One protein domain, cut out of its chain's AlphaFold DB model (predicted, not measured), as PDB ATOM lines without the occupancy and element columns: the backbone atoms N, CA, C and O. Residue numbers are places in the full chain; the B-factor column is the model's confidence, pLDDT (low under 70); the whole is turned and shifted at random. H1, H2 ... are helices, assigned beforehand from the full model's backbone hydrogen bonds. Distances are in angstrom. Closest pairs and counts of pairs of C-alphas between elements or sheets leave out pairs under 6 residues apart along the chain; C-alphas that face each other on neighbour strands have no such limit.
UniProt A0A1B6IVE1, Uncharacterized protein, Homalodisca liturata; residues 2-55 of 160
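Overview. This is residues 2 to 55 of the 160 residues of an uncharacterized protein of Homalodisca liturata (UniProt A0A1B6IVE1). Two helices, H1 and H2, make a splayed helical hairpin, and a one-turn helix, H3, follows on the way to a tail whose residues 49 to 55 stick out from the rest. The printed part has 54 residues with three named helices, in the order H1, H2, H3, and no named strand; the class is all helix. The whole is only just compact, close to loose, with a radius of gyration of the C-alphas of 11.8 A, and its outline is elongated, spanning 36 by 23 by 19 A.

Arrangement. Start at Ala 2 and pass residues 2 to 9 to reach H1, residues 10 to 22. A tight link of 4 residues leads to H2, residues 27 to 38, and the two form a hairpin. They touch, and their closest C-alphas, those of Leu 20 and Ile 30, are 6.5 A apart. They run opposite ways at a steep tilt of 38 degrees. Go on over a short link of 6 residues to H3, residues 45 to 48, which is apart from H2 and only just apart from H1, with closest C-alphas 8.2 A apart. In H1 and H2 every O i to N i+4 pair is within hydrogen-bond range; H3 is too short for such a pair, and its one O i to N i+3 pair is not within range.

Along the chain. Find C-alpha 10 at (53.070, 3.613, 33.532); from there H1 runs 18.4 A to C-alpha 22. H2 begins at C-alpha 27, at (54.314, -0.321, 15.699), and runs 16.1 A to C-alpha 38. H3 measures 4.9 A and ends at C-alpha 48, at (51.122, 12.668, 30.458).

Size, cuts and confidence. The two C-alphas farthest apart, those of Gln 23 and Ser 55, are 36.9 A apart. The printed part has no cut, and no link between its helices is long. Look in the B-factor column for the model's confidence: mean pLDDT is 71.4 over the printed part, and it is under 70 at residues 2 to 3, 10, 28 and 41 to 55.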
ATOM      1  N   ALA A   2      38.386  -9.517  25.320       57.97
ATOM      2  CA  ALA A   2      39.520  -9.139  26.164       57.97
ATOM      3  C   ALA A   2      39.000  -8.266  27.315       57.97
ATOM      4  O   ALA A   2      38.193  -7.368  27.075       57.97
ATOM      5  N   ALA A   3      39.406  -8.565  28.548       66.88
ATOM      6  CA  ALA A   3      39.058  -7.748  29.704       66.88
ATOM      7  C   ALA A   3      39.762  -6.390  29.586       66.88
ATOM      8  O   ALA A   3      40.968  -6.339  29.336       66.88
ATOM      9  N   LEU A   4      39.001  -5.308  29.732       76.81
ATOM     10  CA  LEU A   4      39.522  -3.950  29.664       76.81
ATOM     11  C   LEU A   4      40.181  -3.612  31.005       76.81
ATOM     12  O   LEU A   4      39.534  -3.657  32.049       76.81
ATOM     13  N   ILE A   5      41.478  -3.316  30.980       75.31
ATOM     14  CA  ILE A   5      42.230  -2.901  32.165       75.31
ATOM     15  C   ILE A   5      42.164  -1.379  32.238       75.31
ATOM     16  O   ILE A   5      42.871  -0.675  31.514       75.31
ATOM     17  N   GLU A   6      41.297  -0.866  33.105       72.19
ATOM     18  CA  GLU A   6      41.189   0.570  33.349       72.19
ATOM     19  C   GLU A   6      42.361   1.069  34.205       72.19
ATOM     20  O   GLU A   6      42.721   0.461  35.210       72.19
ATOM     21  N   ASN A   7      42.940   2.211  33.822       70.81
ATOM     22  CA  ASN A   7      44.008   2.907  34.556       70.81
ATOM     23  C   ASN A   7      45.294   2.087  34.817       70.81
ATOM     24  O   ASN A   7      45.752   2.023  35.959       70.81
ATOM     25  N   PRO A   8      45.943   1.519  33.782       74.50
ATOM     26  CA  PRO A   8      47.204   0.806  33.967       74.50
ATOM     27  C   PRO A   8      48.319   1.718  34.482       74.50
ATOM     28  O   PRO A   8      48.425   2.900  34.118       74.50
ATOM     29  N   ALA A   9      49.226   1.152  35.275       76.62
ATOM     30  CA  ALA A   9      50.406   1.872  35.716       76.62
ATOM     31  C   ALA A   9      51.366   2.127  34.538       76.62
ATOM     32  O   ALA A   9      51.508   1.337  33.602       76.62
ATOM     33  N   LYS A  10      52.109   3.241  34.591       68.44
ATOM     34  CA  LYS A  10      53.070   3.613  33.532       68.44
ATOM     35  C   LYS A  10      54.159   2.554  33.315       68.44
ATOM     36  O   LYS A  10      54.657   2.412  32.198       68.44
ATOM     37  N   CYS A  11      54.562   1.852  34.375       71.81
ATOM     38  CA  CYS A  11      55.546   0.774  34.304       71.81
ATOM     39  C   CYS A  11      55.002  -0.450  33.556       71.81
ATOM     40  O   CYS A  11      55.746  -1.045  32.782       71.81
ATOM     41  N   GLU A  12      53.716  -0.767  33.698       79.81
ATOM     42  CA  GLU A  12      53.068  -1.904  33.034       79.81
ATOM     43  C   GLU A  12      52.999  -1.687  31.522       79.81
ATOM     44  O   GLU A  12      53.516  -2.502  30.760       79.81
ATOM     45  N   LEU A  13      52.494  -0.527  31.082       78.94
ATOM     46  CA  LEU A  13      52.478  -0.159  29.661       78.94
ATOM     47  C   LEU A  13      53.885  -0.170  29.057       78.94
ATOM     48  O   LEU A  13      54.091  -0.649  27.943       78.94
ATOM     49  N   ARG A  14      54.882   0.330  29.797       77.38
ATOM     50  CA  ARG A  14      56.279   0.344  29.347       77.38
ATOM     51  C   ARG A  14      56.849  -1.068  29.191       77.38
ATOM     52  O   ARG A  14      57.589  -1.301  28.237       77.38
ATOM     53  N   SER A  15      56.516  -1.987  30.093       82.12
ATOM     54  CA  SER A  15      56.928  -3.392  30.010       82.12
ATOM     55  C   SER A  15      56.275  -4.102  28.825       82.12
ATOM     56  O   SER A  15      56.978  -4.752  28.054       82.12
ATOM     57  N   VAL A  16      54.972  -3.900  28.603       85.06
ATOM     58  CA  VAL A  16      54.245  -4.511  27.474       85.06
ATOM     59  C   VAL A  16      54.735  -3.972  26.131       85.06
ATOM     60  O   VAL A  16      55.001  -4.746  25.215       85.06
ATOM     61  N   ILE A  17      54.951  -2.658  26.013       81.94
ATOM     62  CA  ILE A  17      55.509  -2.063  24.791       81.94
ATOM     63  C   ILE A  17      56.911  -2.619  24.509       81.94
ATOM     64  O   ILE A  17      57.230  -2.913  23.359       81.94
ATOM     65  N   ARG A  18      57.760  -2.779  25.533       84.00
ATOM     66  CA  ARG A  18      59.096  -3.379  25.368       84.00
ATOM     67  C   ARG A  18      59.015  -4.826  24.893       84.00
ATOM     68  O   ARG A  18      59.739  -5.191  23.974       84.00
ATOM     69  N   PHE A  19      58.117  -5.610  25.480       90.62
ATOM     70  CA  PHE A  19      57.886  -6.998  25.100       90.62
ATOM     71  C   PHE A  19      57.432  -7.131  23.638       90.62
ATOM     72  O   PHE A  19      58.045  -7.867  22.870       90.62
ATOM     73  N   LEU A  20      56.426  -6.357  23.216       86.19
ATOM     74  CA  LEU A  20      55.904  -6.416  21.845       86.19
ATOM     75  C   LEU A  20      56.920  -5.920  20.803       86.19
ATOM     76  O   LEU A  20      57.006  -6.477  19.709       86.19
ATOM     77  N   ASN A  21      57.737  -4.918  21.145       74.50
ATOM     78  CA  ASN A  21      58.849  -4.499  20.286       74.50
ATOM     79  C   ASN A  21      59.915  -5.598  20.153       74.50
ATOM     80  O   ASN A  21      60.409  -5.820  19.053       74.50
ATOM     81  N   ALA A  22      60.240  -6.316  21.235       91.06
ATOM     82  CA  ALA A  22      61.188  -7.435  21.194       91.06
ATOM     83  C   ALA A  22      60.677  -8.616  20.346       91.06
ATOM     84  O   ALA A  22      61.468  -9.354  19.767       91.06
ATOM     85  N   GLN A  23      59.356  -8.759  20.214       91.56
ATOM     86  CA  GLN A  23      58.717  -9.704  19.294       91.56
ATOM     87  C   GLN A  23      58.673  -9.217  17.832       91.56
ATOM     88  O   GLN A  23      58.071  -9.881  16.990       91.56
ATOM     89  N   ASN A  24      59.282  -8.070  17.509       87.50
ATOM     90  CA  ASN A  24      59.214  -7.429  16.190       87.50
ATOM     91  C   ASN A  24      57.775  -7.140  15.717       87.50
ATOM     92  O   ASN A  24      57.498  -7.075  14.516       87.50
ATOM     93  N   VAL A  25      56.835  -6.944  16.649       84.75
ATOM     94  CA  VAL A  25      55.468  -6.553  16.299       84.75
ATOM     95  C   VAL A  25      55.511  -5.157  15.685       84.75
ATOM     96  O   VAL A  25      56.116  -4.229  16.223       84.75
ATOM     97  N   ARG A  26      54.855  -4.982  14.535       76.38
ATOM     98  CA  ARG A  26      54.829  -3.686  13.846       76.38
ATOM     99  C   ARG A  26      54.233  -2.610  14.767       76.38
ATOM    100  O   ARG A  26      53.195  -2.869  15.375       76.38
ATOM    101  N   PRO A  27      54.771  -1.377  14.787       74.75
ATOM    102  CA  PRO A  27      54.314  -0.321  15.699       74.75
ATOM    103  C   PRO A  27      52.802  -0.049  15.674       74.75
ATOM    104  O   PRO A  27      52.192   0.203  16.711       74.75
ATOM    105  N   ILE A  28      52.175  -0.151  14.497       69.69
ATOM    106  CA  ILE A  28      50.723   0.023  14.345       69.69
ATOM    107  C   ILE A  28      49.913  -1.054  15.076       69.69
ATOM    108  O   ILE A  28      48.818  -0.791  15.561       69.69
ATOM    109  N   GLU A  29      50.456  -2.265  15.160       81.12
ATOM    110  CA  GLU A  29      49.808  -3.398  15.805       81.12
ATOM    111  C   GLU A  29      50.011  -3.347  17.321       81.12
ATOM    112  O   GLU A  29      49.066  -3.581  18.068       81.12
ATOM    113  N   ILE A  30      51.180  -2.883  17.778       82.44
ATOM    114  CA  ILE A  30      51.417  -2.548  19.190       82.44
ATOM    115  C   ILE A  30      50.381  -1.524  19.669       82.44
ATOM    116  O   ILE A  30      49.744  -1.725  20.700       82.44
ATOM    117  N   TYR A  31      50.158  -0.451  18.903       78.44
ATOM    118  CA  TYR A  31      49.156   0.564  19.241       78.44
ATOM    119  C   TYR A  31      47.743  -0.028  19.362       78.44
ATOM    120  O   TYR A  31      47.047   0.248  20.339       78.44
ATOM    121  N   ARG A  32      47.325  -0.868  18.404       83.19
ATOM    122  CA  ARG A  32      46.000  -1.512  18.421       83.19
ATOM    123  C   ARG A  32      45.818  -2.430  19.620       83.19
ATOM    124  O   ARG A  32      44.777  -2.362  20.265       83.19
ATOM    125  N   GLN A  33      46.821  -3.248  19.929       86.25
ATOM    126  CA  GLN A  33      46.775  -4.166  21.065       86.25
ATOM    127  C   GLN A  33      46.713  -3.406  22.389       86.25
ATOM    128  O   GLN A  33      45.874  -3.710  23.232       86.25
ATOM    129  N   ILE A  34      47.528  -2.359  22.543       85.19
ATOM    130  CA  ILE A  34      47.490  -1.510  23.736       85.19
ATOM    131  C   ILE A  34      46.124  -0.828  23.873       85.19
ATOM    132  O   ILE A  34      45.537  -0.865  24.948       85.19
ATOM    133  N   LYS A  35      45.581  -0.265  22.790       83.00
ATOM    134  CA  LYS A  35      44.260   0.378  22.788       83.00
ATOM    135  C   LYS A  35      43.133  -0.601  23.137       83.00
ATOM    136  O   LYS A  35      42.232  -0.249  23.889       83.00
ATOM    137  N   ALA A  36      43.193  -1.823  22.609       85.50
ATOM    138  CA  ALA A  36      42.183  -2.851  22.846       85.50
ATOM    139  C   ALA A  36      42.181  -3.370  24.294       85.50
ATOM    140  O   ALA A  36      41.120  -3.691  24.817       85.50
ATOM    141  N   VAL A  37      43.355  -3.458  24.931       86.12
ATOM    142  CA  VAL A  37      43.508  -4.034  26.280       86.12
ATOM    143  C   VAL A  37      43.404  -2.975  27.380       86.12
ATOM    144  O   VAL A  37      42.811  -3.227  28.422       86.12
ATOM    145  N   TYR A  38      43.954  -1.785  27.151       81.19
ATOM    146  CA  TYR A  38      44.110  -0.744  28.172       81.19
ATOM    147  C   TYR A  38      43.231   0.498  27.937       81.19
ATOM    148  O   TYR A  38      43.309   1.478  28.683       81.19
ATOM    149  N   GLY A  39      42.407   0.477  26.887       76.81
ATOM    150  CA  GLY A  39      41.495   1.559  26.527       76.81
ATOM    151  C   GLY A  39      42.177   2.783  25.904       76.81
ATOM    152  O   GLY A  39      43.403   2.887  25.802       76.81
ATOM    153  N   ASP A  40      41.359   3.756  25.493       72.88
ATOM    154  CA  ASP A  40      41.803   4.970  24.785       72.88
ATOM    155  C   ASP A  40      42.806   5.816  25.594       72.88
ATOM    156  O   ASP A  40      43.664   6.502  25.032       72.88
ATOM    157  N   ASN A  41      42.755   5.716  26.925       66.06
ATOM    158  CA  ASN A  41      43.604   6.476  27.839       66.06
ATOM    159  C   ASN A  41      45.021   5.892  27.990       66.06
ATOM    160  O   ASN A  41      45.903   6.559  28.535       66.06
ATOM    161  N   ALA A  42      45.285   4.681  27.494       63.41
ATOM    162  CA  ALA A  42      46.572   3.997  27.645       63.41
ATOM    163  C   ALA A  42      47.727   4.700  26.917       63.41
ATOM    164  O   ALA A  42      48.840   4.812  27.428       63.41
ATOM    165  N   MET A  43      47.453   5.246  25.730       60.53
ATOM    166  CA  MET A  43      48.444   5.957  24.911       60.53
ATOM    167  C   MET A  43      48.579   7.438  25.284       60.53
ATOM    168  O   MET A  43      49.310   8.191  24.636       60.53
ATOM    169  N   SER A  44      47.981   7.849  26.406       58.66
ATOM    170  CA  SER A  44      48.146   9.178  26.994       58.66
ATOM    171  C   SER A  44      49.589   9.489  27.404       58.66
ATOM    172  O   SER A  44      49.827  10.537  27.971       58.66
ATOM    173  N   ALA A  45      50.602   8.660  27.129       52.09
ATOM    174  CA  ALA A  45      52.007   8.959  27.422       52.09
ATOM    175  C   ALA A  45      52.475  10.318  26.854       52.09
ATOM    176  O   ALA A  45      53.228  11.024  27.526       52.09
ATOM    177  N   ILE A  46      51.994  10.726  25.670       47.78
ATOM    178  CA  ILE A  46      52.253  12.067  25.107       47.78
ATOM    179  C   ILE A  46      51.510  13.151  25.908       47.78
ATOM    180  O   ILE A  46      52.097  14.181  26.236       47.78
ATOM    181  N   GLN A  47      50.264  12.886  26.306       46.34
ATOM    182  CA  GLN A  47      49.466  13.783  27.152       46.34
ATOM    183  C   GLN A  47      50.025  13.899  28.586       46.34
ATOM    184  O   GLN A  47      50.032  14.967  29.189       46.34
ATOM    185  N   ASN A  48      50.578  12.810  29.115       46.84
ATOM    186  CA  ASN A  48      51.122  12.668  30.458       46.84
ATOM    187  C   ASN A  48      52.511  13.296  30.591       46.84
ATOM    188  O   ASN A  48      52.857  13.754  31.676       46.84
ATOM    189  N   LYS A  49      53.302  13.324  29.508       54.91
ATOM    190  CA  LYS A  49      54.588  14.041  29.451       54.91
ATOM    191  C   LYS A  49      54.421  15.566  29.420       54.91
ATOM    192  O   LYS A  49      55.405  16.268  29.613       54.91
ATOM    193  N   ARG A  50      53.205  16.073  29.183       49.59
ATOM    194  CA  ARG A  50      52.871  17.506  29.114       49.59
ATOM    195  C   ARG A  50      51.616  17.849  29.937       49.59
ATOM    196  O   ARG A  50      50.763  18.612  29.485       49.59
ATOM    197  N   ARG A  51      51.481  17.275  31.142       37.28
ATOM    198  CA  ARG A  51      50.399  17.629  32.084       37.28
ATOM    199  C   ARG A  51      50.550  19.101  32.480       37.28
ATOM    200  O   ARG A  51      51.490  19.447  33.178       37.28
ATOM    201  N   GLY A  52      49.656  19.946  31.967       44.34
ATOM    202  CA  GLY A  52      49.657  21.401  32.161       44.34
ATOM    203  C   GLY A  52      49.517  22.196  30.858       44.34
ATOM    204  O   GLY A  52      48.793  23.180  30.836       44.34
ATOM    205  N   MET A  53      50.105  21.730  29.746       43.31
ATOM    206  CA  MET A  53      49.968  22.396  28.433       43.31
ATOM    207  C   MET A  53      48.657  22.052  27.709       43.31
ATOM    208  O   MET A  53      48.263  22.765  26.796       43.31
ATOM    209  N   LEU A  54      47.993  20.958  28.098       43.59
ATOM    210  CA  LEU A  54      46.764  20.462  27.461       43.59
ATOM    211  C   LEU A  54      45.461  21.034  28.033       43.59
ATOM    212  O   LEU A  54      44.392  20.662  27.559       43.59
ATOM    213  N   SER A  55      45.518  21.952  29.004       50.34
ATOM    214  CA  SER A  55      44.376  22.854  29.222       50.34
ATOM    215  C   SER A  55      44.140  23.739  27.987       50.34
ATOM    216  O   SER A  55      43.031  24.216  27.772       50.34
TER     217      SER A  55